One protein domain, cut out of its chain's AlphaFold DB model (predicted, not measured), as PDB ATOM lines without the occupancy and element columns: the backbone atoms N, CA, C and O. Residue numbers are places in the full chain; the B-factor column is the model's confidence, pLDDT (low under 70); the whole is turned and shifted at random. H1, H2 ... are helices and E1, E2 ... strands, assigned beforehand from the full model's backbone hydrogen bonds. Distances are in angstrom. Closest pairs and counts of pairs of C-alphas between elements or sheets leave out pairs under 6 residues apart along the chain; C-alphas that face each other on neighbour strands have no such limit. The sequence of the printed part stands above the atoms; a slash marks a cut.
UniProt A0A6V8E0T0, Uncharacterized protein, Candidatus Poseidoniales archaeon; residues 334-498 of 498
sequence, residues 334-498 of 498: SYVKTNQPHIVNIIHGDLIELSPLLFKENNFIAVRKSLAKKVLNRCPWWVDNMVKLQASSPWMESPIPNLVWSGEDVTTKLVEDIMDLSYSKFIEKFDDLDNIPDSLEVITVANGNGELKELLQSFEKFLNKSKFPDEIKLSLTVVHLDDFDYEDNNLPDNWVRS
ATOM      1  N   SER A 334     195.553 160.132  99.315       95.50
ATOM      2  CA  SER A 334     194.780 161.016 100.191       95.50
ATOM      3  C   SER A 334     193.281 160.755 100.069       95.50
ATOM      4  O   SER A 334     192.740 160.632  98.969       95.50
ATOM      5  N   TYR A 335     192.603 160.722 101.210       96.00
ATOM      6  CA  TYR A 335     191.158 160.565 101.336       96.00
ATOM      7  C   TYR A 335     190.625 161.775 102.088       96.00
ATOM      8  O   TYR A 335     191.108 162.099 103.170       96.00
ATOM      9  N   VAL A 336     189.644 162.457 101.511       94.94
ATOM     10  CA  VAL A 336     189.064 163.684 102.060       94.94
ATOM     11  C   VAL A 336     187.647 163.393 102.526       94.94
ATOM     12  O   VAL A 336     186.874 162.740 101.815       94.94
ATOM     13  N   LYS A 337     187.298 163.880 103.716       92.56
ATOM     14  CA  LYS A 337     185.944 163.736 104.250       92.56
ATOM     15  C   LYS A 337     184.983 164.649 103.492       92.56
ATOM     16  O   LYS A 337     185.247 165.834 103.298       92.56
ATOM     17  N   THR A 338     183.847 164.122 103.054       89.69
ATOM     18  CA  THR A 338     182.874 164.882 102.265       89.69
ATOM     19  C   THR A 338     182.376 166.104 103.043       89.69
ATOM     20  O   THR A 338     181.963 165.993 104.195       89.69
ATOM     21  N   ASN A 339     182.387 167.274 102.395       85.50
ATOM     22  CA  ASN A 339     181.968 168.564 102.960       85.50
ATOM     23  C   ASN A 339     182.761 169.032 104.200       85.50
ATOM     24  O   ASN A 339     182.295 169.926 104.903       85.50
ATOM     25  N   GLN A 340     183.938 168.460 104.477       87.12
ATOM     26  CA  GLN A 340     184.815 168.870 105.577       87.12
ATOM     27  C   GLN A 340     186.277 168.931 105.101       87.12
ATOM     28  O   GLN A 340     186.654 168.202 104.187       87.12
ATOM     29  N   PRO A 341     187.136 169.775 105.697       89.12
ATOM     30  CA  PRO A 341     188.522 169.921 105.247       89.12
ATOM     31  C   PRO A 341     189.451 168.783 105.713       89.12
ATOM     32  O   PRO A 341     190.642 168.826 105.411       89.12
ATOM     33  N   HIS A 342     188.949 167.788 106.453       93.19
ATOM     34  CA  HIS A 342     189.754 166.739 107.087       93.19
ATOM     35  C   HIS A 342     190.267 165.686 106.104       93.19
ATOM     36  O   HIS A 342     189.549 165.278 105.186       93.19
ATOM     37  N   ILE A 343     191.499 165.220 106.328       95.62
ATOM     38  CA  ILE A 343     192.211 164.340 105.394       95.62
ATOM     39  C   ILE A 343     192.807 163.134 106.120       95.62
ATOM     40  O   ILE A 343     193.362 163.264 107.208       95.62
ATOM     41  N   VAL A 344     192.740 161.965 105.490       97.00
ATOM     42  CA  VAL A 344     193.555 160.801 105.844       97.00
ATOM     43  C   VAL A 344     194.524 160.526 104.700       97.00
ATOM     44  O   VAL A 344     194.107 160.416 103.551       97.00
ATOM     45  N   ASN A 345     195.815 160.435 105.001       96.88
ATOM     46  CA  ASN A 345     196.872 160.134 104.043       96.88
ATOM     47  C   ASN A 345     197.437 158.743 104.320       96.88
ATOM     48  O   ASN A 345     197.729 158.412 105.465       96.88
ATOM     49  N   ILE A 346     197.649 157.956 103.273       96.56
ATOM     50  CA  ILE A 346     198.266 156.635 103.344       96.56
ATOM     51  C   ILE A 346     199.553 156.656 102.530       96.56
ATOM     52  O   ILE A 346     199.564 157.055 101.358       96.56
ATOM     53  N   ILE A 347     200.635 156.229 103.171       95.69
ATOM     54  CA  ILE A 347     201.982 156.259 102.622       95.69
ATOM     55  C   ILE A 347     202.628 154.885 102.800       95.69
ATOM     56  O   ILE A 347     202.718 154.382 103.915       95.69
ATOM     57  N   HIS A 348     203.122 154.307 101.708       94.81
ATOM     58  CA  HIS A 348     203.884 153.063 101.759       94.81
ATOM     59  C   HIS A 348     205.376 153.346 102.003       94.81
ATOM     60  O   HIS A 348     205.976 154.150 101.279       94.81
ATOM     61  N   GLY A 349     205.967 152.693 103.007       93.81
ATOM     62  CA  GLY A 349     207.395 152.756 103.333       93.81
ATOM     63  C   GLY A 349     207.708 152.583 104.824       93.81
ATOM     64  O   GLY A 349     206.830 152.317 105.641       93.81
ATOM     65  N   ASP A 350     208.982 152.747 105.190       94.56
ATOM     66  CA  ASP A 350     209.436 152.711 106.586       94.56
ATOM     67  C   ASP A 350     209.372 154.112 107.214       94.56
ATOM     68  O   ASP A 350     209.942 155.071 106.690       94.56
ATOM     69  N   LEU A 351     208.708 154.252 108.368       96.44
ATOM     70  CA  LEU A 351     208.614 155.538 109.068       96.44
ATOM     71  C   LEU A 351     209.989 156.105 109.457       96.44
ATOM     72  O   LEU A 351     210.152 157.320 109.473       96.44
ATOM     73  N   ILE A 352     210.975 155.266 109.778       96.69
ATOM     74  CA  ILE A 352     212.329 155.715 110.124       96.69
ATOM     75  C   ILE A 352     212.967 156.386 108.903       96.69
ATOM     76  O   ILE A 352     213.486 157.498 109.034       96.69
ATOM     77  N   GLU A 353     212.855 155.766 107.723       94.69
ATOM     78  CA  GLU A 353     213.343 156.319 106.450       94.69
ATOM     79  C   GLU A 353     212.622 157.622 106.092       94.69
ATOM     80  O   GLU A 353     213.252 158.617 105.736       94.69
ATOM     81  N   LEU A 354     211.295 157.629 106.232       95.44
ATOM     82  CA  LEU A 354     210.440 158.744 105.831       95.44
ATOM     83  C   LEU A 354     210.404 159.883 106.854       95.44
ATOM     84  O   LEU A 354     209.943 160.978 106.532       95.44
ATOM     85  N   SER A 355     210.894 159.672 108.076       95.88
ATOM     86  CA  SER A 355     210.804 160.662 109.154       95.88
ATOM     87  C   SER A 355     211.381 162.043 108.810       95.88
ATOM     88  O   SER A 355     210.745 163.027 109.194       95.88
ATOM     89  N   PRO A 356     212.504 162.203 108.075       95.56
ATOM     90  CA  PRO A 356     212.980 163.535 107.698       95.56
ATOM     91  C   PRO A 356     212.101 164.179 106.618       95.56
ATOM     92  O   PRO A 356     211.883 165.390 106.634       95.56
ATOM     93  N   LEU A 357     211.562 163.368 105.699       95.12
ATOM     94  CA  LEU A 357     210.678 163.814 104.621       95.12
ATOM     95  C   LEU A 357     209.317 164.272 105.157       95.12
ATOM     96  O   LEU A 357     208.733 165.220 104.641       95.12
ATOM     97  N   LEU A 358     208.821 163.622 106.207       95.06
ATOM     98  CA  LEU A 358     207.530 163.916 106.827       95.06
ATOM     99  C   LEU A 358     207.580 165.075 107.836       95.06
ATOM    100  O   LEU A 358     206.535 165.511 108.330       95.06
ATOM    101  N   PHE A 359     208.776 165.581 108.151       93.94
ATOM    102  CA  PHE A 359     208.952 166.615 109.161       93.94
ATOM    103  C   PHE A 359     208.458 167.983 108.692       93.94
ATOM    104  O   PHE A 359     208.875 168.508 107.653       93.94
ATOM    105  N   LYS A 360     207.606 168.572 109.532       89.94
ATOM    106  CA  LYS A 360     207.236 169.987 109.555       89.94
ATOM    107  C   LYS A 360     207.057 170.398 111.010       89.94
ATOM    108  O   LYS A 360     206.709 169.572 111.852       89.94
ATOM    109  N   GLU A 361     207.236 171.681 111.294       82.62
ATOM    110  CA  GLU A 361     207.229 172.213 112.660       82.62
ATOM    111  C   GLU A 361     205.920 171.951 113.427       82.62
ATOM    112  O   GLU A 361     205.958 171.768 114.642       82.62
ATOM    113  N   ASN A 362     204.786 171.844 112.730       85.25
ATOM    114  CA  ASN A 362     203.467 171.595 113.327       85.25
ATOM    115  C   ASN A 362     202.932 170.175 113.077       85.25
ATOM    116  O   ASN A 362     201.773 169.890 113.374       85.25
ATOM    117  N   ASN A 363     203.764 169.280 112.540       93.94
ATOM    118  CA  ASN A 363     203.418 167.869 112.402       93.94
ATOM    119  C   ASN A 363     203.803 167.128 113.680       93.94
ATOM    120  O   ASN A 363     204.849 167.417 114.258       93.94
ATOM    121  N   PHE A 364     203.016 166.130 114.076       96.88
ATOM    122  CA  PHE A 364     203.262 165.310 115.265       96.88
ATOM    123  C   PHE A 364     203.406 163.840 114.891       96.88
ATOM    124  O   PHE A 364     202.655 163.349 114.056       96.88
ATOM    125  N   ILE A 365     204.332 163.118 115.526       97.75
ATOM    126  CA  ILE A 365     204.435 161.655 115.385       97.75
ATOM    127  C   ILE A 365     203.883 160.986 116.639       97.75
ATOM    128  O   ILE A 365     204.310 161.293 117.751       97.75
ATOM    129  N   ALA A 366     202.992 160.016 116.457       97.19
ATOM    130  CA  ALA A 366     202.421 159.205 117.522       97.19
ATOM    131  C   ALA A 366     202.618 157.715 117.215       97.19
ATOM    132  O   ALA A 366     201.879 157.116 116.433       97.19
ATOM    133  N   VAL A 367     203.631 157.101 117.831       96.44
ATOM    134  CA  VAL A 367     203.977 155.684 117.627       96.44
ATOM    135  C   VAL A 367     204.392 155.000 118.926       96.44
ATOM    136  O   VAL A 367     204.704 155.646 119.928       96.44
ATOM    137  N   ARG A 368     204.427 153.662 118.913       93.44
ATOM    138  CA  ARG A 368     204.950 152.856 120.026       93.44
ATOM    139  C   ARG A 368     206.361 153.292 120.432       93.44
ATOM    140  O   ARG A 368     207.194 153.617 119.584       93.44
ATOM    141  N   LYS A 369     206.669 153.199 121.728       92.12
ATOM    142  CA  LYS A 369     207.914 153.711 122.331       92.12
ATOM    143  C   LYS A 369     209.193 153.232 121.635       92.12
ATOM    144  O   LYS A 369     210.122 154.014 121.453       92.12
ATOM    145  N   SER A 370     209.259 151.955 121.254       93.19
ATOM    146  CA  SER A 370     210.437 151.388 120.585       93.19
ATOM    147  C   SER A 370     210.692 152.018 119.215       93.19
ATOM    148  O   SER A 370     211.844 152.264 118.869       93.19
ATOM    149  N   LEU A 371     209.630 152.312 118.460       95.69
ATOM    150  CA  LEU A 371     209.727 152.986 117.170       95.69
ATOM    151  C   LEU A 371     209.996 154.482 117.351       95.69
ATOM    152  O   LEU A 371     210.855 155.015 116.660       95.69
ATOM    153  N   ALA A 372     209.347 155.127 118.327       95.94
ATOM    154  CA  ALA A 372     209.595 156.529 118.661       95.94
ATOM    155  C   ALA A 372     211.080 156.772 118.961       95.94
ATOM    156  O   ALA A 372     211.662 157.711 118.431       95.94
ATOM    157  N   LYS A 373     211.719 155.878 119.733       95.50
ATOM    158  CA  LYS A 373     213.162 155.949 119.996       95.50
ATOM    159  C   LYS A 373     213.982 155.898 118.703       95.50
ATOM    160  O   LYS A 373     214.848 156.735 118.510       95.50
ATOM    161  N   LYS A 374     213.697 154.952 117.800       96.69
ATOM    162  CA  LYS A 374     214.421 154.843 116.520       96.69
ATOM    163  C   LYS A 374     214.242 156.084 115.640       96.69
ATOM    164  O   LYS A 374     215.216 156.561 115.071       96.69
ATOM    165  N   VAL A 375     213.023 156.624 115.569       97.31
ATOM    166  CA  VAL A 375     212.728 157.861 114.830       97.31
ATOM    167  C   VAL A 375     213.492 159.045 115.419       97.31
ATOM    168  O   VAL A 375     214.108 159.784 114.664       97.31
ATOM    169  N   LEU A 376     213.504 159.204 116.746       96.94
ATOM    170  CA  LEU A 376     214.227 160.291 117.415       96.94
ATOM    171  C   LEU A 376     215.744 160.182 117.247       96.94
ATOM    172  O   LEU A 376     216.399 161.188 117.002       96.94
ATOM    173  N   ASN A 377     216.293 158.973 117.332       96.38
ATOM    174  CA  ASN A 377     217.707 158.726 117.073       96.38
ATOM    175  C   ASN A 377     218.088 159.102 115.632       96.38
ATOM    176  O   ASN A 377     219.091 159.776 115.401       96.38
ATOM    177  N   ARG A 378     217.264 158.703 114.653       95.75
ATOM    178  CA  ARG A 378     217.477 159.012 113.233       95.75
ATOM    179  C   ARG A 378     217.275 160.493 112.914       95.75
ATOM    180  O   ARG A 378     218.024 161.059 112.124       95.75
ATOM    181  N   CYS A 379     216.235 161.096 113.473       96.44
ATOM    182  CA  CYS A 379     215.768 162.436 113.154       96.44
ATOM    183  C   CYS A 379     215.348 163.155 114.451       96.44
ATOM    184  O   CYS A 379     214.161 163.186 114.797       96.44
ATOM    185  N   PRO A 380     216.306 163.764 115.177       94.56
ATOM    186  CA  PRO A 380     216.034 164.449 116.445       94.56
ATOM    187  C   PRO A 380     215.118 165.674 116.317       94.56
ATOM    188  O   PRO A 380     214.661 166.224 117.313       94.56
ATOM    189  N   TRP A 381     214.791 166.086 115.093       94.00
ATOM    190  CA  TRP A 381     213.883 167.197 114.799       94.00
ATOM    191  C   TRP A 381     212.496 166.985 115.421       94.00
ATOM    192  O   TRP A 381     211.782 167.935 115.719       94.00
ATOM    193  N   TRP A 382     212.126 165.722 115.646       95.50
ATOM    194  CA  TRP A 382     210.841 165.327 116.204       95.50
ATOM    195  C   TRP A 382     210.745 165.408 117.731       95.50
ATOM    196  O   TRP A 382     209.668 165.117 118.243       95.50
ATOM    197  N   VAL A 383     211.807 165.767 118.466       92.75
ATOM    198  CA  VAL A 383     211.820 165.740 119.947       92.75
ATOM    199  C   VAL A 383     210.607 166.453 120.547       92.75
ATOM    200  O   VAL A 383     209.851 165.842 121.308       92.75
ATOM    201  N   ASP A 384     210.349 167.693 120.131       91.69
ATOM    202  CA  ASP A 384     209.242 168.488 120.672       91.69
ATOM    203  C   ASP A 384     207.876 168.067 120.124       91.69
ATOM    204  O   ASP A 384     206.848 168.299 120.761       91.69
ATOM    205  N   ASN A 385     207.861 167.366 118.990       94.12
ATOM    206  CA  ASN A 385     206.664 166.963 118.255       94.12
ATOM    207  C   ASN A 385     206.305 165.471 118.433       94.12
ATOM    208  O   ASN A 385     205.363 164.970 117.815       94.12
ATOM    209  N   MET A 386     207.024 164.740 119.290       95.81
ATOM    210  CA  MET A 386     206.756 163.330 119.573       95.81
ATOM    211  C   MET A 386     205.649 163.181 120.624       95.81
ATOM    212  O   MET A 386     205.750 163.694 121.744       95.81
ATOM    213  N   VAL A 387     204.587 162.456 120.283       96.12
ATOM    214  CA  VAL A 387     203.437 162.198 121.156       96.12
ATOM    215  C   VAL A 387     203.718 160.965 122.004       96.12
ATOM    216  O   VAL A 387     203.998 159.871 121.508       96.12
ATOM    217  N   LYS A 388     203.643 161.132 123.325       94.06
ATOM    218  CA  LYS A 388     203.927 160.062 124.279       94.06
ATOM    219  C   LYS A 388     202.697 159.169 124.451       94.06
ATOM    220  O   LYS A 388     201.750 159.550 125.122       94.06
ATOM    221  N   LEU A 389     202.745 157.956 123.897       93.94
ATOM    222  CA  LEU A 389     201.664 156.962 124.034       93.94
ATOM    223  C   LEU A 389     201.871 155.995 125.214       93.94
ATOM    224  O   LEU A 389     200.917 155.446 125.759       93.94
ATOM    225  N   GLN A 390     203.127 155.780 125.616       92.62
ATOM    226  CA  GLN A 390     203.522 154.824 126.655       92.62
ATOM    227  C   GLN A 390     204.488 155.466 127.656       92.62
ATOM    228  O   GLN A 390     205.251 156.379 127.324       92.62
ATOM    229  N   ALA A 391     204.492 154.965 128.889       87.38
ATOM    230  CA  ALA A 391     205.406 155.430 129.921       87.38
ATOM    231  C   ALA A 391     206.884 155.149 129.581       87.38
ATOM    232  O   ALA A 391     207.264 154.113 129.017       87.38
ATOM    233  N   SER A 392     207.767 156.069 129.976       81.31
ATOM    234  CA  SER A 392     209.215 155.877 129.846       81.31
ATOM    235  C   SER A 392     209.760 154.859 130.853       81.31
ATOM    236  O   SER A 392     210.751 154.201 130.539       81.31
ATOM    237  N   SER A 393     209.064 154.631 131.969       82.62
ATOM    238  CA  SER A 393     209.484 153.709 133.026       82.62
ATOM    239  C   SER A 393     208.349 152.788 133.486       82.62
ATOM    240  O   SER A 393     207.198 153.219 133.457       82.62
ATOM    241  N   PRO A 394     208.650 151.565 133.974       79.44
ATOM    242  CA  PRO A 394     207.632 150.600 134.412       79.44
ATOM    243  C   PRO A 394     206.746 151.057 135.580       79.44
ATOM    244  O   PRO A 394     205.652 150.537 135.750       79.44
ATOM    245  N   TRP A 395     207.219 152.000 136.400       82.62
ATOM    246  CA  TRP A 395     206.496 152.515 137.570       82.62
ATOM    247  C   TRP A 395     205.616 153.737 137.271       82.62
ATOM    248  O   TRP A 395     204.976 154.255 138.180       82.62
ATOM    249  N   MET A 396     205.615 154.237 136.031       87.00
ATOM    250  CA  MET A 396     204.742 155.332 135.606       87.00
ATOM    251  C   MET A 396     203.551 154.783 134.825       87.00
ATOM    252  O   MET A 396     203.696 153.852 134.032       87.00
ATOM    253  N   GLU A 397     202.384 155.394 135.009       88.00
ATOM    254  CA  GLU A 397     201.200 155.053 134.224       88.00
ATOM    255  C   GLU A 397     201.387 155.465 132.757       88.00
ATOM    256  O   GLU A 397     201.930 156.529 132.442       88.00
ATOM    257  N   SER A 398     200.980 154.582 131.844       90.94
ATOM    258  CA  SER A 398     201.020 154.864 130.407       90.94
ATOM    259  C   SER A 398     199.790 155.672 129.995       90.94
ATOM    260  O   SER A 398     198.694 155.304 130.414       90.94
ATOM    261  N   PRO A 399     199.943 156.703 129.139       92.44
ATOM    262  CA  PRO A 399     198.815 157.481 128.622       92.44
ATOM    263  C   PRO A 399     197.734 156.625 127.958       92.44
ATOM    264  O   PRO A 399     196.554 156.871 128.179       92.44
ATOM    265  N   ILE A 400     198.133 155.586 127.211       91.88
ATOM    266  CA  ILE A 400     197.229 154.535 126.730       91.88
ATOM    267  C   ILE A 400     197.494 153.253 127.541       91.88
ATOM    268  O   ILE A 400     198.530 152.601 127.345       91.88
ATOM    269  N   PRO A 401     196.599 152.873 128.475       87.69
ATOM    270  CA  PRO A 401     196.752 151.662 129.275       87.69
ATOM    271  C   PRO A 401     196.696 150.397 128.413       87.69
ATOM    272  O   PRO A 401     195.817 150.265 127.566       87.69
ATOM    273  N   ASN A 402     197.597 149.440 128.667       87.12
ATOM    274  CA  ASN A 402     197.643 148.139 127.979       87.12
ATOM    275  C   ASN A 402     197.611 148.243 126.442       87.12
ATOM    276  O   ASN A 402     196.934 147.458 125.786       87.12
ATOM    277  N   LEU A 403     198.328 149.224 125.879       90.56
ATOM    278  CA  LEU A 403     198.385 149.467 124.437       90.56
ATOM    279  C   LEU A 403     198.741 148.191 123.648       90.56
ATOM    280  O   LEU A 403     199.867 147.694 123.741       90.56
ATOM    281  N   VAL A 404     197.805 147.737 122.812       91.75
ATOM    282  CA  VAL A 404     197.992 146.694 121.796       91.75
ATOM    283  C   VAL A 404     197.807 147.347 120.432       91.75
ATOM    284  O   VAL A 404     196.761 147.926 120.150       91.75
ATOM    285  N   TRP A 405     198.851 147.299 119.606       91.88
ATOM    286  CA  TRP A 405     198.933 148.095 118.376       91.88
ATOM    287  C   TRP A 405     198.159 147.495 117.189       91.88
ATOM    288  O   TRP A 405     197.601 148.231 116.377       91.88
ATOM    289  N   SER A 406     198.130 146.166 117.077       88.38
ATOM    290  CA  SER A 406     197.498 145.425 115.976       88.38
ATOM    291  C   SER A 406     197.121 144.001 116.406       88.38
ATOM    292  O   SER A 406     197.596 143.523 117.440       88.38
ATOM    293  N   GLY A 407     196.289 143.328 115.602       84.94
ATOM    294  CA  GLY A 407     195.794 141.966 115.852       84.94
ATOM    295  C   GLY A 407     194.403 141.917 116.499       84.94
ATOM    296  O   GLY A 407     193.756 142.945 116.678       84.94
ATOM    297  N   GLU A 408     193.952 140.712 116.866       82.69
ATOM    298  CA  GLU A 408     192.588 140.460 117.377       82.69
ATOM    299  C   GLU A 408     192.252 141.257 118.651       82.69
ATOM    300  O   GLU A 408     191.115 141.684 118.835       82.69
ATOM    301  N   ASP A 409     193.257 141.509 119.494       85.81
ATOM    302  CA  ASP A 409     193.130 142.239 120.759       85.81
ATOM    303  C   ASP A 409     193.534 143.723 120.641       85.81
ATOM    304  O   ASP A 409     193.916 144.345 121.637       85.81
ATOM    305  N   VAL A 410     193.507 144.304 119.431       88.25
ATOM    306  CA  VAL A 410     193.885 145.711 119.225       88.25
ATOM    307  C   VAL A 410     193.091 146.647 120.138       88.25
ATOM    308  O   VAL A 410     191.889 146.481 120.375       88.25
ATOM    309  N   THR A 411     193.761 147.677 120.653       88.06
ATOM    310  CA  THR A 411     193.108 148.721 121.440       88.06
ATOM    311  C   THR A 411     192.003 149.389 120.608       88.06
ATOM    312  O   THR A 411     192.271 150.137 119.673       88.06
ATOM    313  N   THR A 412     190.742 149.134 120.969       81.75
ATOM    314  CA  THR A 412     189.539 149.475 120.175       81.75
ATOM    315  C   THR A 412     189.358 150.956 119.836       81.75
ATOM    316  O   THR A 412     188.590 151.280 118.932       81.75
ATOM    317  N   LYS A 413     190.029 151.858 120.555       88.12
ATOM    318  CA  LYS A 413     189.971 153.312 120.347       88.12
ATOM    319  C   LYS A 413     191.330 153.926 120.031       88.12
ATOM    320  O   LYS A 413     191.501 155.127 120.182       88.12
ATOM    321  N   LEU A 414     192.284 153.127 119.554       91.75
ATOM    322  CA  LEU A 414     193.664 153.571 119.363       91.75
ATOM    323  C   LEU A 414     193.783 154.849 118.520       91.75
ATOM    324  O   LEU A 414     194.508 155.761 118.902       91.75
ATOM    325  N   VAL A 415     193.049 154.947 117.408       93.25
ATOM    326  CA  VAL A 415     193.050 156.154 116.562       93.25
ATOM    327  C   VAL A 415     192.468 157.359 117.305       93.25
ATOM    328  O   VAL A 415     193.025 158.449 117.214       93.25
ATOM    329  N   GLU A 416     191.383 157.175 118.065       92.75
ATOM    330  CA  GLU A 416     190.794 158.248 118.877       92.75
ATOM    331  C   GLU A 416     191.788 158.723 119.947       92.75
ATOM    332  O   GLU A 416     192.027 159.921 120.054       92.75
ATOM    333  N   ASP A 417     192.414 157.795 120.677       93.25
ATOM    334  CA  ASP A 417     193.364 158.098 121.754       93.25
ATOM    335  C   ASP A 417     194.637 158.774 121.217       93.25
ATOM    336  O   ASP A 417     195.135 159.730 121.812       93.25
ATOM    337  N   ILE A 418     195.156 158.319 120.068       95.19
ATOM    338  CA  ILE A 418     196.284 158.961 119.375       95.19
ATOM    339  C   ILE A 418     195.938 160.406 119.035       95.19
ATOM    340  O   ILE A 418     196.738 161.307 119.296       95.19
ATOM    341  N   MET A 419     194.766 160.635 118.448       94.19
ATOM    342  CA  MET A 419     194.370 161.965 118.014       94.19
ATOM    343  C   MET A 419     194.052 162.888 119.200       94.19
ATOM    344  O   MET A 419     194.473 164.043 119.172       94.19
ATOM    345  N   ASP A 420     193.394 162.384 120.252       92.44
ATOM    346  CA  ASP A 420     193.128 163.118 121.500       92.44
ATOM    347  C   ASP A 420     194.460 163.576 122.137       92.44
ATOM    348  O   ASP A 420     194.651 164.768 122.391       92.44
ATOM    349  N   LEU A 421     195.431 162.667 122.305       94.44
ATOM    350  CA  LEU A 421     196.752 162.990 122.869       94.44
ATOM    351  C   LEU A 421     197.562 163.950 121.985       94.44
ATOM    352  O   LEU A 421     198.248 164.839 122.495       94.44
ATOM    353  N   SER A 422     197.496 163.775 120.664       94.25
ATOM    354  CA  SER A 422     198.200 164.645 119.717       94.25
ATOM    355  C   SER A 422     197.627 166.057 119.729       94.25
ATOM    356  O   SER A 422     198.385 167.022 119.717       94.25
ATOM    357  N   TYR A 423     196.301 166.187 119.804       91.25
ATOM    358  CA  TYR A 423     195.641 167.481 119.905       91.25
ATOM    359  C   TYR A 423     195.975 168.191 121.219       91.25
ATOM    360  O   TYR A 423     196.313 169.370 121.193       91.25
ATOM    361  N   SER A 424     195.955 167.487 122.358       90.31
ATOM    362  CA  SER A 424     196.378 168.075 123.638       90.31
ATOM    363  C   SER A 424     197.797 168.634 123.558       90.31
ATOM    364  O   SER A 424     198.013 169.792 123.902       90.31
ATOM    365  N   LYS A 425     198.741 167.858 123.011       91.56
ATOM    366  CA  LYS A 425     200.129 168.301 122.831       91.56
ATOM    367  C   LYS A 425     200.258 169.470 121.844       91.56
ATOM    368  O   LYS A 425     201.094 170.345 122.043       91.56
ATOM    369  N   PHE A 426     199.449 169.487 120.784       90.31
ATOM    370  CA  PHE A 426     199.397 170.597 119.834       90.31
ATOM    371  C   PHE A 426     198.963 171.892 120.519       90.31
ATOM    372  O   PHE A 426     199.650 172.892 120.374       90.31
ATOM    373  N   ILE A 427     197.893 171.862 121.318       87.75
ATOM    374  CA  ILE A 427     197.422 173.039 122.060       87.75
ATOM    375  C   ILE A 427     198.438 173.478 123.121       87.75
ATOM    376  O   ILE A 427     198.703 174.667 123.236       87.75
ATOM    377  N   GLU A 428     199.066 172.544 123.843       88.31
ATOM    378  CA  GLU A 428     200.122 172.847 124.827       88.31
ATOM    379  C   GLU A 428     201.336 173.571 124.223       88.31
ATOM    380  O   GLU A 428     202.055 174.258 124.943       88.31
ATOM    381  N   LYS A 429     201.578 173.423 122.913       85.62
ATOM    382  CA  LYS A 429     202.683 174.091 122.213       85.62
ATOM    383  C   LYS A 429     202.444 175.596 122.016       85.62
ATOM    384  O   LYS A 429     203.410 176.325 121.799       85.62
ATOM    385  N   PHE A 430     201.195 176.061 122.075       83.19
ATOM    386  CA  PHE A 430     200.837 177.458 121.824       83.19
ATOM    387  C   PHE A 430     200.271 178.104 123.093       83.19
ATOM    388  O   PHE A 430     199.171 177.783 123.534       83.19
ATOM    389  N   ASP A 431     201.016 179.060 123.652       72.75
ATOM    390  CA  ASP A 431     200.591 179.831 124.832       72.75
ATOM    391  C   ASP A 431     199.383 180.745 124.547       72.75
ATOM    392  O   ASP A 431     198.612 181.070 125.453       72.75
ATOM    393  N   ASP A 432     199.219 181.172 123.289       75.88
ATOM    394  CA  ASP A 432     198.151 182.056 122.823       75.88
ATOM    395  C   ASP A 432     197.274 181.338 121.789       75.88
ATOM    396  O   ASP A 432     197.752 180.931 120.726       75.88
ATOM    397  N   LEU A 433     195.983 181.205 122.108       70.94
ATOM    398  CA  LEU A 433     195.000 180.520 121.268       70.94
ATOM    399  C   LEU A 433     194.797 181.221 119.914       70.94
ATOM    400  O   LEU A 433     194.436 180.554 118.947       70.94
ATOM    401  N   ASP A 434     195.074 182.526 119.823       72.81
ATOM    402  CA  ASP A 434     194.930 183.301 118.582       72.81
ATOM    403  C   ASP A 434     196.061 183.015 117.568       72.81
ATOM    404  O   ASP A 434     195.941 183.358 116.391       72.81
ATOM    405  N   ASN A 435     197.146 182.355 117.997       80.38
ATOM    406  CA  ASN A 435     198.286 181.979 117.150       80.38
ATOM    407  C   ASN A 435     198.292 180.494 116.761       80.38
ATOM    408  O   ASN A 435     199.285 180.003 116.214       80.38
ATOM    409  N   ILE A 436     197.212 179.763 117.049       82.94
ATOM    410  CA  ILE A 436     197.113 178.347 116.703       82.94
ATOM    411  C   ILE A 436     197.026 178.200 115.175       82.94
ATOM    412  O   ILE A 436     196.163 178.817 114.545       82.94
ATOM    413  N   PRO A 437     197.881 177.363 114.559       85.94
ATOM    414  CA  PRO A 437     197.777 177.041 113.144       85.94
ATOM    415  C   PRO A 437     196.399 176.483 112.775       85.94
ATOM    416  O   PRO A 437     195.807 175.691 113.507       85.94
ATOM    417  N   ASP A 438     195.937 176.806 111.572       87.69
ATOM    418  CA  ASP A 438     194.668 176.327 111.011       87.69
ATOM    419  C   ASP A 438     194.662 174.825 110.669       87.69
ATOM    420  O   ASP A 438     193.679 174.297 110.148       87.69
ATOM    421  N   SER A 439     195.759 174.113 110.929       90.50
ATOM    422  CA  SER A 439     195.912 172.704 110.596       90.50
ATOM    423  C   SER A 439     196.793 171.951 111.589       90.50
ATOM    424  O   SER A 439     197.810 172.450 112.066       90.50
ATOM    425  N   LEU A 440     196.397 170.706 111.860       92.25
ATOM    426  CA  LEU A 440     197.138 169.734 112.660       92.25
ATOM    427  C   LEU A 440     197.303 168.455 111.839       92.25
ATOM    428  O   LEU A 440     196.315 167.842 111.431       92.25
ATOM    429  N   GLU A 441     198.549 168.040 111.623       95.69
ATOM    430  CA  GLU A 441     198.887 166.770 110.984       95.69
ATOM    431  C   GLU A 441     199.492 165.809 112.013       95.69
ATOM    432  O   GLU A 441     200.518 166.098 112.632       95.69
ATOM    433  N   VAL A 442     198.853 164.653 112.182       97.50
ATOM    434  CA  VAL A 442     199.319 163.567 113.046       97.50
ATOM    435  C   VAL A 442     199.786 162.417 112.173       97.50
ATOM    436  O   VAL A 442     199.084 161.993 111.262       97.50
ATOM    437  N   ILE A 443     200.965 161.892 112.468       98.19
ATOM    438  CA  ILE A 443     201.618 160.830 111.721       98.19
ATOM    439  C   ILE A 443     201.737 159.608 112.622       98.19
ATOM    440  O   ILE A 443     202.234 159.683 113.746       98.19
ATOM    441  N   THR A 444     201.301 158.462 112.125       97.69
ATOM    442  CA  THR A 444     201.412 157.184 112.824       97.69
ATOM    443  C   THR A 444     201.762 156.065 111.847       97.69
ATOM    444  O   THR A 444     201.955 156.299 110.654       97.69
ATOM    445  N   VAL A 445     201.877 154.841 112.354       96.56
ATOM    446  CA  VAL A 445     202.068 153.644 111.529       96.56
ATOM    447  C   VAL A 445     200.809 152.791 111.490       96.56
ATOM    448  O   VAL A 445     199.921 152.948 112.336       96.56
ATOM    449  N   ALA A 446     200.761 151.881 110.516       91.38
ATOM    450  CA  ALA A 446     199.694 150.905 110.359       91.38
ATOM    451  C   ALA A 446     199.317 150.256 111.698       91.38
ATOM    452  O   ALA A 446     200.184 149.852 112.477       91.38
ATOM    453  N   ASN A 447     198.021 150.220 111.979       90.25
ATOM    454  CA  ASN A 447     197.423 149.738 113.219       90.25
ATOM    455  C   ASN A 447     196.078 149.057 112.933       90.25
ATOM    456  O   ASN A 447     195.563 149.119 111.813       90.25
ATOM    457  N   GLY A 448     195.518 148.392 113.948       88.12
ATOM    458  CA  GLY A 448     194.296 147.607 113.760       88.12
ATOM    459  C   GLY A 448     194.556 146.374 112.906       88.12
ATOM    460  O   GLY A 448     195.579 145.703 113.077       88.12
ATOM    461  N   ASN A 449     193.631 146.108 111.987       87.50
ATOM    462  CA  ASN A 449     193.730 145.025 111.008       87.50
ATOM    463  C   ASN A 449     194.308 145.476 109.657       87.50
ATOM    464  O   ASN A 449     194.220 144.731 108.688       87.50
ATOM    465  N   GLY A 450     194.829 146.707 109.563       88.25
ATOM    466  CA  GLY A 450     195.306 147.254 108.289       88.25
ATOM    467  C   GLY A 450     194.180 147.592 107.305       88.25
ATOM    468  O   GLY A 450     194.431 147.833 106.131       88.25
ATOM    469  N   GLU A 451     192.918 147.639 107.742       91.69
ATOM    470  CA  GLU A 451     191.790 147.939 106.859       91.69
ATOM    471  C   GLU A 451     191.536 149.448 106.736       91.69
ATOM    472  O   GLU A 451     191.305 150.153 107.724       91.69
ATOM    473  N   LEU A 452     191.484 149.957 105.500       93.50
ATOM    474  CA  LEU A 452     191.231 151.381 105.235       93.50
ATOM    475  C   LEU A 452     189.869 151.829 105.765       93.50
ATOM    476  O   LEU A 452     189.740 152.901 106.352       93.50
ATOM    477  N   LYS A 453     188.849 150.984 105.612       92.81
ATOM    478  CA  LYS A 453     187.507 151.261 106.119       92.81
ATOM    479  C   LYS A 453     187.490 151.438 107.640       92.81
ATOM    480  O   LYS A 453     186.859 152.376 108.124       92.81
ATOM    481  N   GLU A 454     188.183 150.569 108.379       91.38
ATOM    482  CA  GLU A 454     188.278 150.631 109.843       91.38
ATOM    483  C   GLU A 454     188.959 151.929 110.298       91.38
ATOM    484  O   GLU A 454     188.453 152.627 111.184       91.38
ATOM    485  N   LEU A 455     190.062 152.298 109.638       93.94
ATOM    486  CA  LEU A 455     190.795 153.536 109.898       93.94
ATOM    487  C   LEU A 455     189.917 154.777 109.680       93.94
ATOM    488  O   LEU A 455     189.800 155.618 110.574       93.94
ATOM    489  N   LEU A 456     189.267 154.879 108.514       94.50
ATOM    490  CA  LEU A 456     188.416 156.019 108.160       94.50
ATOM    491  C   LEU A 456     187.223 156.158 109.116       94.50
ATOM    492  O   LEU A 456     186.905 157.265 109.550       94.50
ATOM    493  N   GLN A 457     186.591 155.043 109.493       92.62
ATOM    494  CA  GLN A 457     185.493 155.040 110.465       92.62
ATOM    495  C   GLN A 457     185.955 155.447 111.869       92.62
ATOM    496  O   GLN A 457     185.233 156.153 112.571       92.62
ATOM    497  N   SER A 458     187.143 155.014 112.291       91.88
ATOM    498  CA  SER A 458     187.700 155.371 113.601       91.88
ATOM    499  C   SER A 458     188.071 156.852 113.669       91.88
ATOM    500  O   SER A 458     187.741 157.530 114.642       91.88
ATOM    501  N   PHE A 459     188.659 157.390 112.600       93.44
ATOM    502  CA  PHE A 459     188.925 158.820 112.487       93.44
ATOM    503  C   PHE A 459     187.624 159.641 112.430       93.44
ATOM    504  O   PHE A 459     187.505 160.671 113.087       93.44
ATOM    505  N   GLU A 460     186.592 159.165 111.729       92.00
ATOM    506  CA  GLU A 460     185.275 159.814 111.712       92.00
ATOM    507  C   GLU A 460     184.604 159.835 113.094       92.00
ATOM    508  O   GLU A 460     184.026 160.855 113.475       92.00
ATOM    509  N   LYS A 461     184.710 158.750 113.872       90.94
ATOM    510  CA  LYS A 461     184.227 158.716 115.264       90.94
ATOM    511  C   LYS A 461     184.905 159.781 116.120       90.94
ATOM    512  O   LYS A 461     184.210 160.477 116.856       90.94
ATOM    513  N   PHE A 462     186.223 159.937 115.987       90.06
ATOM    514  CA  PHE A 462     186.972 160.996 116.658       90.06
ATOM    515  C   PHE A 462     186.452 162.391 116.275       90.06
ATOM    516  O   PHE A 462     186.095 163.173 117.153       90.06
ATOM    517  N   LEU A 463     186.296 162.670 114.975       89.75
ATOM    518  CA  LEU A 463     185.769 163.954 114.490       89.75
ATOM    519  C   LEU A 463     184.371 164.275 115.047       89.75
ATOM    520  O   LEU A 463     184.073 165.430 115.326       89.75
ATOM    521  N   ASN A 464     183.513 163.266 115.224       86.31
ATOM    522  CA  ASN A 464     182.147 163.459 115.723       86.31
ATOM    523  C   ASN A 464     182.066 163.596 117.256       86.31
ATOM    524  O   ASN A 464     181.096 164.147 117.777       86.31
ATOM    525  N   LYS A 465     183.042 163.046 117.988       81.50
ATOM    526  CA  LYS A 465     183.113 163.087 119.458       81.50
ATOM    527  C   LYS A 465     183.600 164.445 119.957       81.50
ATOM    528  O   LYS A 465     183.174 164.911 121.016       81.50
ATOM    529  N   SER A 466     184.526 165.041 119.225       65.88
ATOM    530  CA  SER A 466     185.355 166.108 119.749       65.88
ATOM    531  C   SER A 466     184.809 167.495 119.427       65.88
ATOM    532  O   SER A 466     184.335 167.766 118.330       65.88
ATOM    533  N   LYS A 467     184.891 168.399 120.407       63.94
ATOM    534  CA  LYS A 467     184.539 169.817 120.258       63.94
ATOM    535  C   LYS A 467     185.766 170.604 119.805       63.94
ATOM    536  O   LYS A 467     186.296 171.405 120.571       63.94
ATOM    537  N   PHE A 468     186.263 170.310 118.612       66.88
ATOM    538  CA  PHE A 468     187.320 171.128 118.029       66.88
ATOM    539  C   PHE A 468     186.727 172.429 117.491       66.88
ATOM    540  O   PHE A 468     185.558 172.438 117.103       66.88
ATOM    541  N   PRO A 469     187.498 173.527 117.465       65.31
ATOM    542  CA  PRO A 469     187.136 174.661 116.634       65.31
ATOM    543  C   PRO A 469     186.940 174.155 115.201       65.31
ATOM    544  O   PRO A 469     187.837 173.502 114.661       65.31
ATOM    545  N   ASP A 470     185.788 174.451 114.592       65.75
ATOM    546  CA  ASP A 470     185.447 174.033 113.217       65.75
ATOM    547  C   ASP A 470     186.486 174.509 112.175       65.75
ATOM    548  O   ASP A 470     186.521 174.039 111.039       65.75
ATOM    549  N   GLU A 471     187.340 175.448 112.575       72.50
ATOM    550  CA  GLU A 471     188.373 176.100 111.781       72.50
ATOM    551  C   GLU A 471     189.658 175.263 111.645       72.50
ATOM    552  O   GLU A 471     190.416 175.485 110.702       72.50
ATOM    553  N   ILE A 472     189.908 174.277 112.523       85.19
ATOM    554  CA  ILE A 472     191.153 173.489 112.484       85.19
ATOM    555  C   ILE A 472     191.010 172.279 111.557       85.19
ATOM    556  O   ILE A 472     190.300 171.302 111.826       85.19
ATOM    557  N   LYS A 473     191.790 172.282 110.479       91.06
ATOM    558  CA  LYS A 473     191.942 171.150 109.572       91.06
ATOM    559  C   LYS A 473     192.780 170.034 110.203       91.06
ATOM    560  O   LYS A 473     194.008 170.079 110.230       91.06
ATOM    561  N   LEU A 474     192.106 168.971 110.624       93.19
ATOM    562  CA  LEU A 474     192.745 167.734 111.088       93.19
ATOM    563  C   LEU A 474     193.173 166.822 109.930       93.19
ATOM    564  O   LEU A 474     192.366 166.513 109.049       93.19
ATOM    565  N   SER A 475     194.423 166.364 109.964       95.62
ATOM    566  CA  SER A 475     194.976 165.386 109.026       95.62
ATOM    567  C   SER A 475     195.628 164.218 109.768       95.62
ATOM    568  O   SER A 475     196.396 164.438 110.701       95.62
ATOM    569  N   LEU A 476     195.343 162.986 109.345       97.44
ATOM    570  CA  LEU A 476     195.981 161.772 109.860       97.44
ATOM    571  C   LEU A 476     196.763 161.087 108.739       97.44
ATOM    572  O   LEU A 476     196.178 160.640 107.759       97.44
ATOM    573  N   THR A 477     198.074 160.969 108.893       97.69
ATOM    574  CA  THR A 477     198.961 160.279 107.958       97.69
ATOM    575  C   THR A 477     199.373 158.930 108.548       97.69
ATOM    576  O   THR A 477     199.945 158.870 109.635       97.69
ATOM    577  N   VAL A 478     199.096 157.836 107.838       97.38
ATOM    578  CA  VAL A 478     199.456 156.471 108.241       97.38
ATOM    579  C   VAL A 478     200.516 155.914 107.299       97.38
ATOM    580  O   VAL A 478     200.313 155.837 106.086       97.38
ATOM    581  N   VAL A 479     201.648 155.516 107.878       97.25
ATOM    582  CA  VAL A 479     202.752 154.857 107.175       97.25
ATOM    583  C   VAL A 479     202.637 153.338 107.332       97.25
ATOM    584  O   VAL A 479     202.523 152.845 108.456       97.25
ATOM    585  N   HIS A 480     202.674 152.591 106.230       95.06
ATOM    586  CA  HIS A 480     202.560 151.129 106.234       95.06
ATOM    587  C   HIS A 480     203.709 150.457 105.472       95.06
ATOM    588  O   HIS A 480     204.205 150.997 104.485       95.06
ATOM    589  N   LEU A 481     204.123 149.284 105.960       93.50
ATOM    590  CA  LEU A 481     205.184 148.458 105.367       93.50
ATOM    591  C   LEU A 481     204.636 147.297 104.529       93.50
ATOM    592  O   LEU A 481     205.356 146.796 103.674       93.50
ATOM    593  N   ASP A 482     203.420 146.828 104.825       90.75
ATOM    594  CA  ASP A 482     202.797 145.726 104.095       90.75
ATOM    595  C   ASP A 482     202.111 146.268 102.837       90.75
ATOM    596  O   ASP A 482     201.338 147.227 102.914       90.75
ATOM    597  N   ASP A 483     202.378 145.653 101.685       87.44
ATOM    598  CA  ASP A 483     201.780 146.024 100.401       87.44
ATOM    599  C   ASP A 483     200.244 145.876 100.408       87.44
ATOM    600  O   ASP A 483     199.561 146.563  99.643       87.44
ATOM    601  N   PHE A 484     199.699 145.009 101.273       87.88
ATOM    602  CA  PHE A 484     198.262 144.736 101.388       87.88
ATOM    603  C   PHE A 484     197.547 145.606 102.432       87.88
ATOM    604  O   PHE A 484     196.314 145.605 102.500       87.88
ATOM    605  N   ASP A 485     198.290 146.369 103.239       90.19
ATOM    606  CA  ASP A 485     197.684 147.287 104.198       90.19
ATOM    607  C   ASP A 485     196.991 148.452 103.469       90.19
ATOM    608  O   ASP A 485     197.521 149.102 102.561       90.19
ATOM    609  N   TYR A 486     195.784 148.762 103.932       90.94
ATOM    610  CA  TYR A 486     194.972 149.897 103.509       90.94
ATOM    611  C   TYR A 486     194.661 149.919 102.005       90.94
ATOM    612  O   TYR A 486     194.685 150.976 101.370       90.94
ATOM    613  N   GLU A 487     194.362 148.766 101.406       90.25
ATOM    614  CA  GLU A 487     193.835 148.695 100.038       90.25
ATOM    615  C   GLU A 487     192.508 149.468  99.872       90.25
ATOM    616  O   GLU A 487     191.715 149.608 100.807       90.25
ATOM    617  N   ASP A 488     192.239 149.938  98.647       85.12
ATOM    618  CA  ASP A 488     191.051 150.729  98.276       85.12
ATOM    619  C   ASP A 488     189.779 149.868  98.151       85.12
ATOM    620  O   ASP A 488     189.053 149.908  97.156       85.12
ATOM    621  N   ASN A 489     189.491 149.080  99.180       81.56
ATOM    622  CA  ASN A 489     188.341 148.191  99.216       81.56
ATOM    623  C   ASN A 489     187.255 148.789 100.122       81.56
ATOM    624  O   ASN A 489     187.472 149.018 101.309       81.56
ATOM    625  N   ASN A 490     186.049 148.988  99.578       78.94
ATOM    626  CA  ASN A 490     184.849 149.371 100.339       78.94
ATOM    627  C   ASN A 490     184.987 150.670 101.166       78.94
ATOM    628  O   ASN A 490     184.729 150.671 102.376       78.94
ATOM    629  N   LEU A 491     185.360 151.775 100.511       86.56
ATOM    630  CA  LEU A 491     185.393 153.105 101.132       86.56
ATOM    631  C   LEU A 491     184.028 153.468 101.755       86.56
ATOM    632  O   LEU A 491     182.997 153.210 101.131       86.56
ATOM    633  N   PRO A 492     183.990 154.068 102.959       88.38
ATOM    634  CA  PRO A 492     182.752 154.617 103.501       88.38
ATOM    635  C   PRO A 492     182.220 155.767 102.629       88.38
ATOM    636  O   PRO A 492     183.004 156.563 102.117       88.38
ATOM    637  N   ASP A 493     180.895 155.909 102.546       88.06
ATOM    638  CA  ASP A 493     180.217 156.883 101.668       88.06
ATOM    639  C   ASP A 493     180.626 158.353 101.911       88.06
ATOM    640  O   ASP A 493     180.520 159.187 101.014       88.06
ATOM    641  N   ASN A 494     181.107 158.671 103.118       91.38
ATOM    642  CA  ASN A 494     181.511 160.019 103.533       91.38
ATOM    643  C   ASN A 494     182.975 160.361 103.196       91.38
ATOM    644  O   ASN A 494     183.480 161.386 103.660       91.38
ATOM    645  N   TRP A 495     183.678 159.508 102.449       93.12
ATOM    646  CA  TRP A 495     185.087 159.691 102.108       93.12
ATOM    647  C   TRP A 495     185.311 159.567 100.605       93.12
ATOM    648  O   TRP A 495     184.808 158.655  99.953       93.12
ATOM    649  N   VAL A 496     186.108 160.482 100.054       92.44
ATOM    650  CA  VAL A 496     186.438 160.518  98.624       92.44
ATOM    651  C   VAL A 496     187.951 160.503  98.455       92.44
ATOM    652  O   VAL A 496     188.661 161.233  99.145       92.44
ATOM    653  N   ARG A 497     188.451 159.677  97.530       91.88
ATOM    654  CA  ARG A 497     189.864 159.687  97.139       91.88
ATOM    655  C   ARG A 497     190.160 160.954  96.327       91.88
ATOM    656  O   ARG A 497     189.451 161.221  95.356       91.88
ATOM    657  N   SER A 498     191.165 161.717  96.755       87.38
ATOM    658  CA  SER A 498     191.602 162.961  96.104       87.38
ATOM    659  C   SER A 498     192.608 162.732  94.986       87.38
ATOM    660  O   SER A 498     193.325 161.705  95.017       87.38
TER     661      SER A 498
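What this domain is: This is residues 334 to 498 of the 498 residues of an uncharacterized protein of Candidatus Poseidoniales archaeon (UniProt A0A6V8E0T0). A twisted sheet of six strands has two helices, H3 and H4, covering one face and meeting at a steep angle; H2 lies beyond the edge strand E3, and the short H1 packs on H2. Residues 379 to 413 run from H2 to H3 with no named element, and residues 430 to 435 stick out. The printed part has 165 residues, with four named helices and six named strands in the order E1 E2 H1 E3 H2 H3 E4 H4 E5 E6. The sheet, E3 E4 E5 E2 E1 E6, is mixed; the class is mixed, with 75 residues, under half, in named elements. The whole is compact, radius of gyration of the C-alphas 15.4 A, spanning 43 by 41 by 30 A.

How they stand to each other: E1, residues 334 to 337, and E2, residues 343 to 348, form an antiparallel hairpin at 160 degrees, with N 335 and O 344 within hydrogen-bond range at 2.8 A. H1, residues 351 to 354, only grazes the sheet. Edge strand E3, residues 363 to 366, is parallel to E4, residues 439 to 445, at 33 degrees (N 366 to O 443, 2.8 A). H2, residues 369 to 378, is only just not on the sheet, with 4 pairs of C-alphas within 10 A; it touches H1, the closest C-alphas being Ile 352 and Val 375, 5.2 A. H3, residues 414 to 428, is over E3 and E4 at a height over the sheet of 8.9 A. H4, residues 452 to 465, is on the same face, over E2, at a height of 9.6 A: two layers, helices on one face of a sheet. H3 touches H4 with residues 415 to 419 alone, at a steep tilt of 48 degrees, the same way; the closest C-alphas are Glu 416 and Phe 462, 5.2 A. E5, residues 473 to 480, is parallel to E4 (N 442 to O 475, 2.9 A) and to E2 (N 345 to O 476, 2.8 A). E4, H4 and E5 form a strand-helix-strand unit, two parallel neighbour strands with a helix between. Edge strand E6, residues 495 to 497, is antiparallel to E1 (N 336 to O 496, 2.8 A). In H2, H3 and H4 every O i to N i+4 pair is within hydrogen-bond range; H1 is too short for one.

Where its parts are: E1 begins at C-alpha 334 (194.780, 161.016, 100.191). E5 is 22.9 A long, H3 21.1 A, E4 and H4 20.1 A each. E6 ends at C-alpha 497 (189.864, 159.687, 97.139).

The domain as a whole: The printed part has no cut. The C-alphas farthest apart are those of Asn 339 and Trp 395, 45.4 A. The links H2 to H3 and E5 to E6 are long. Mean pLDDT of the printed part is 90.1; residues 466 to 470 are under 70.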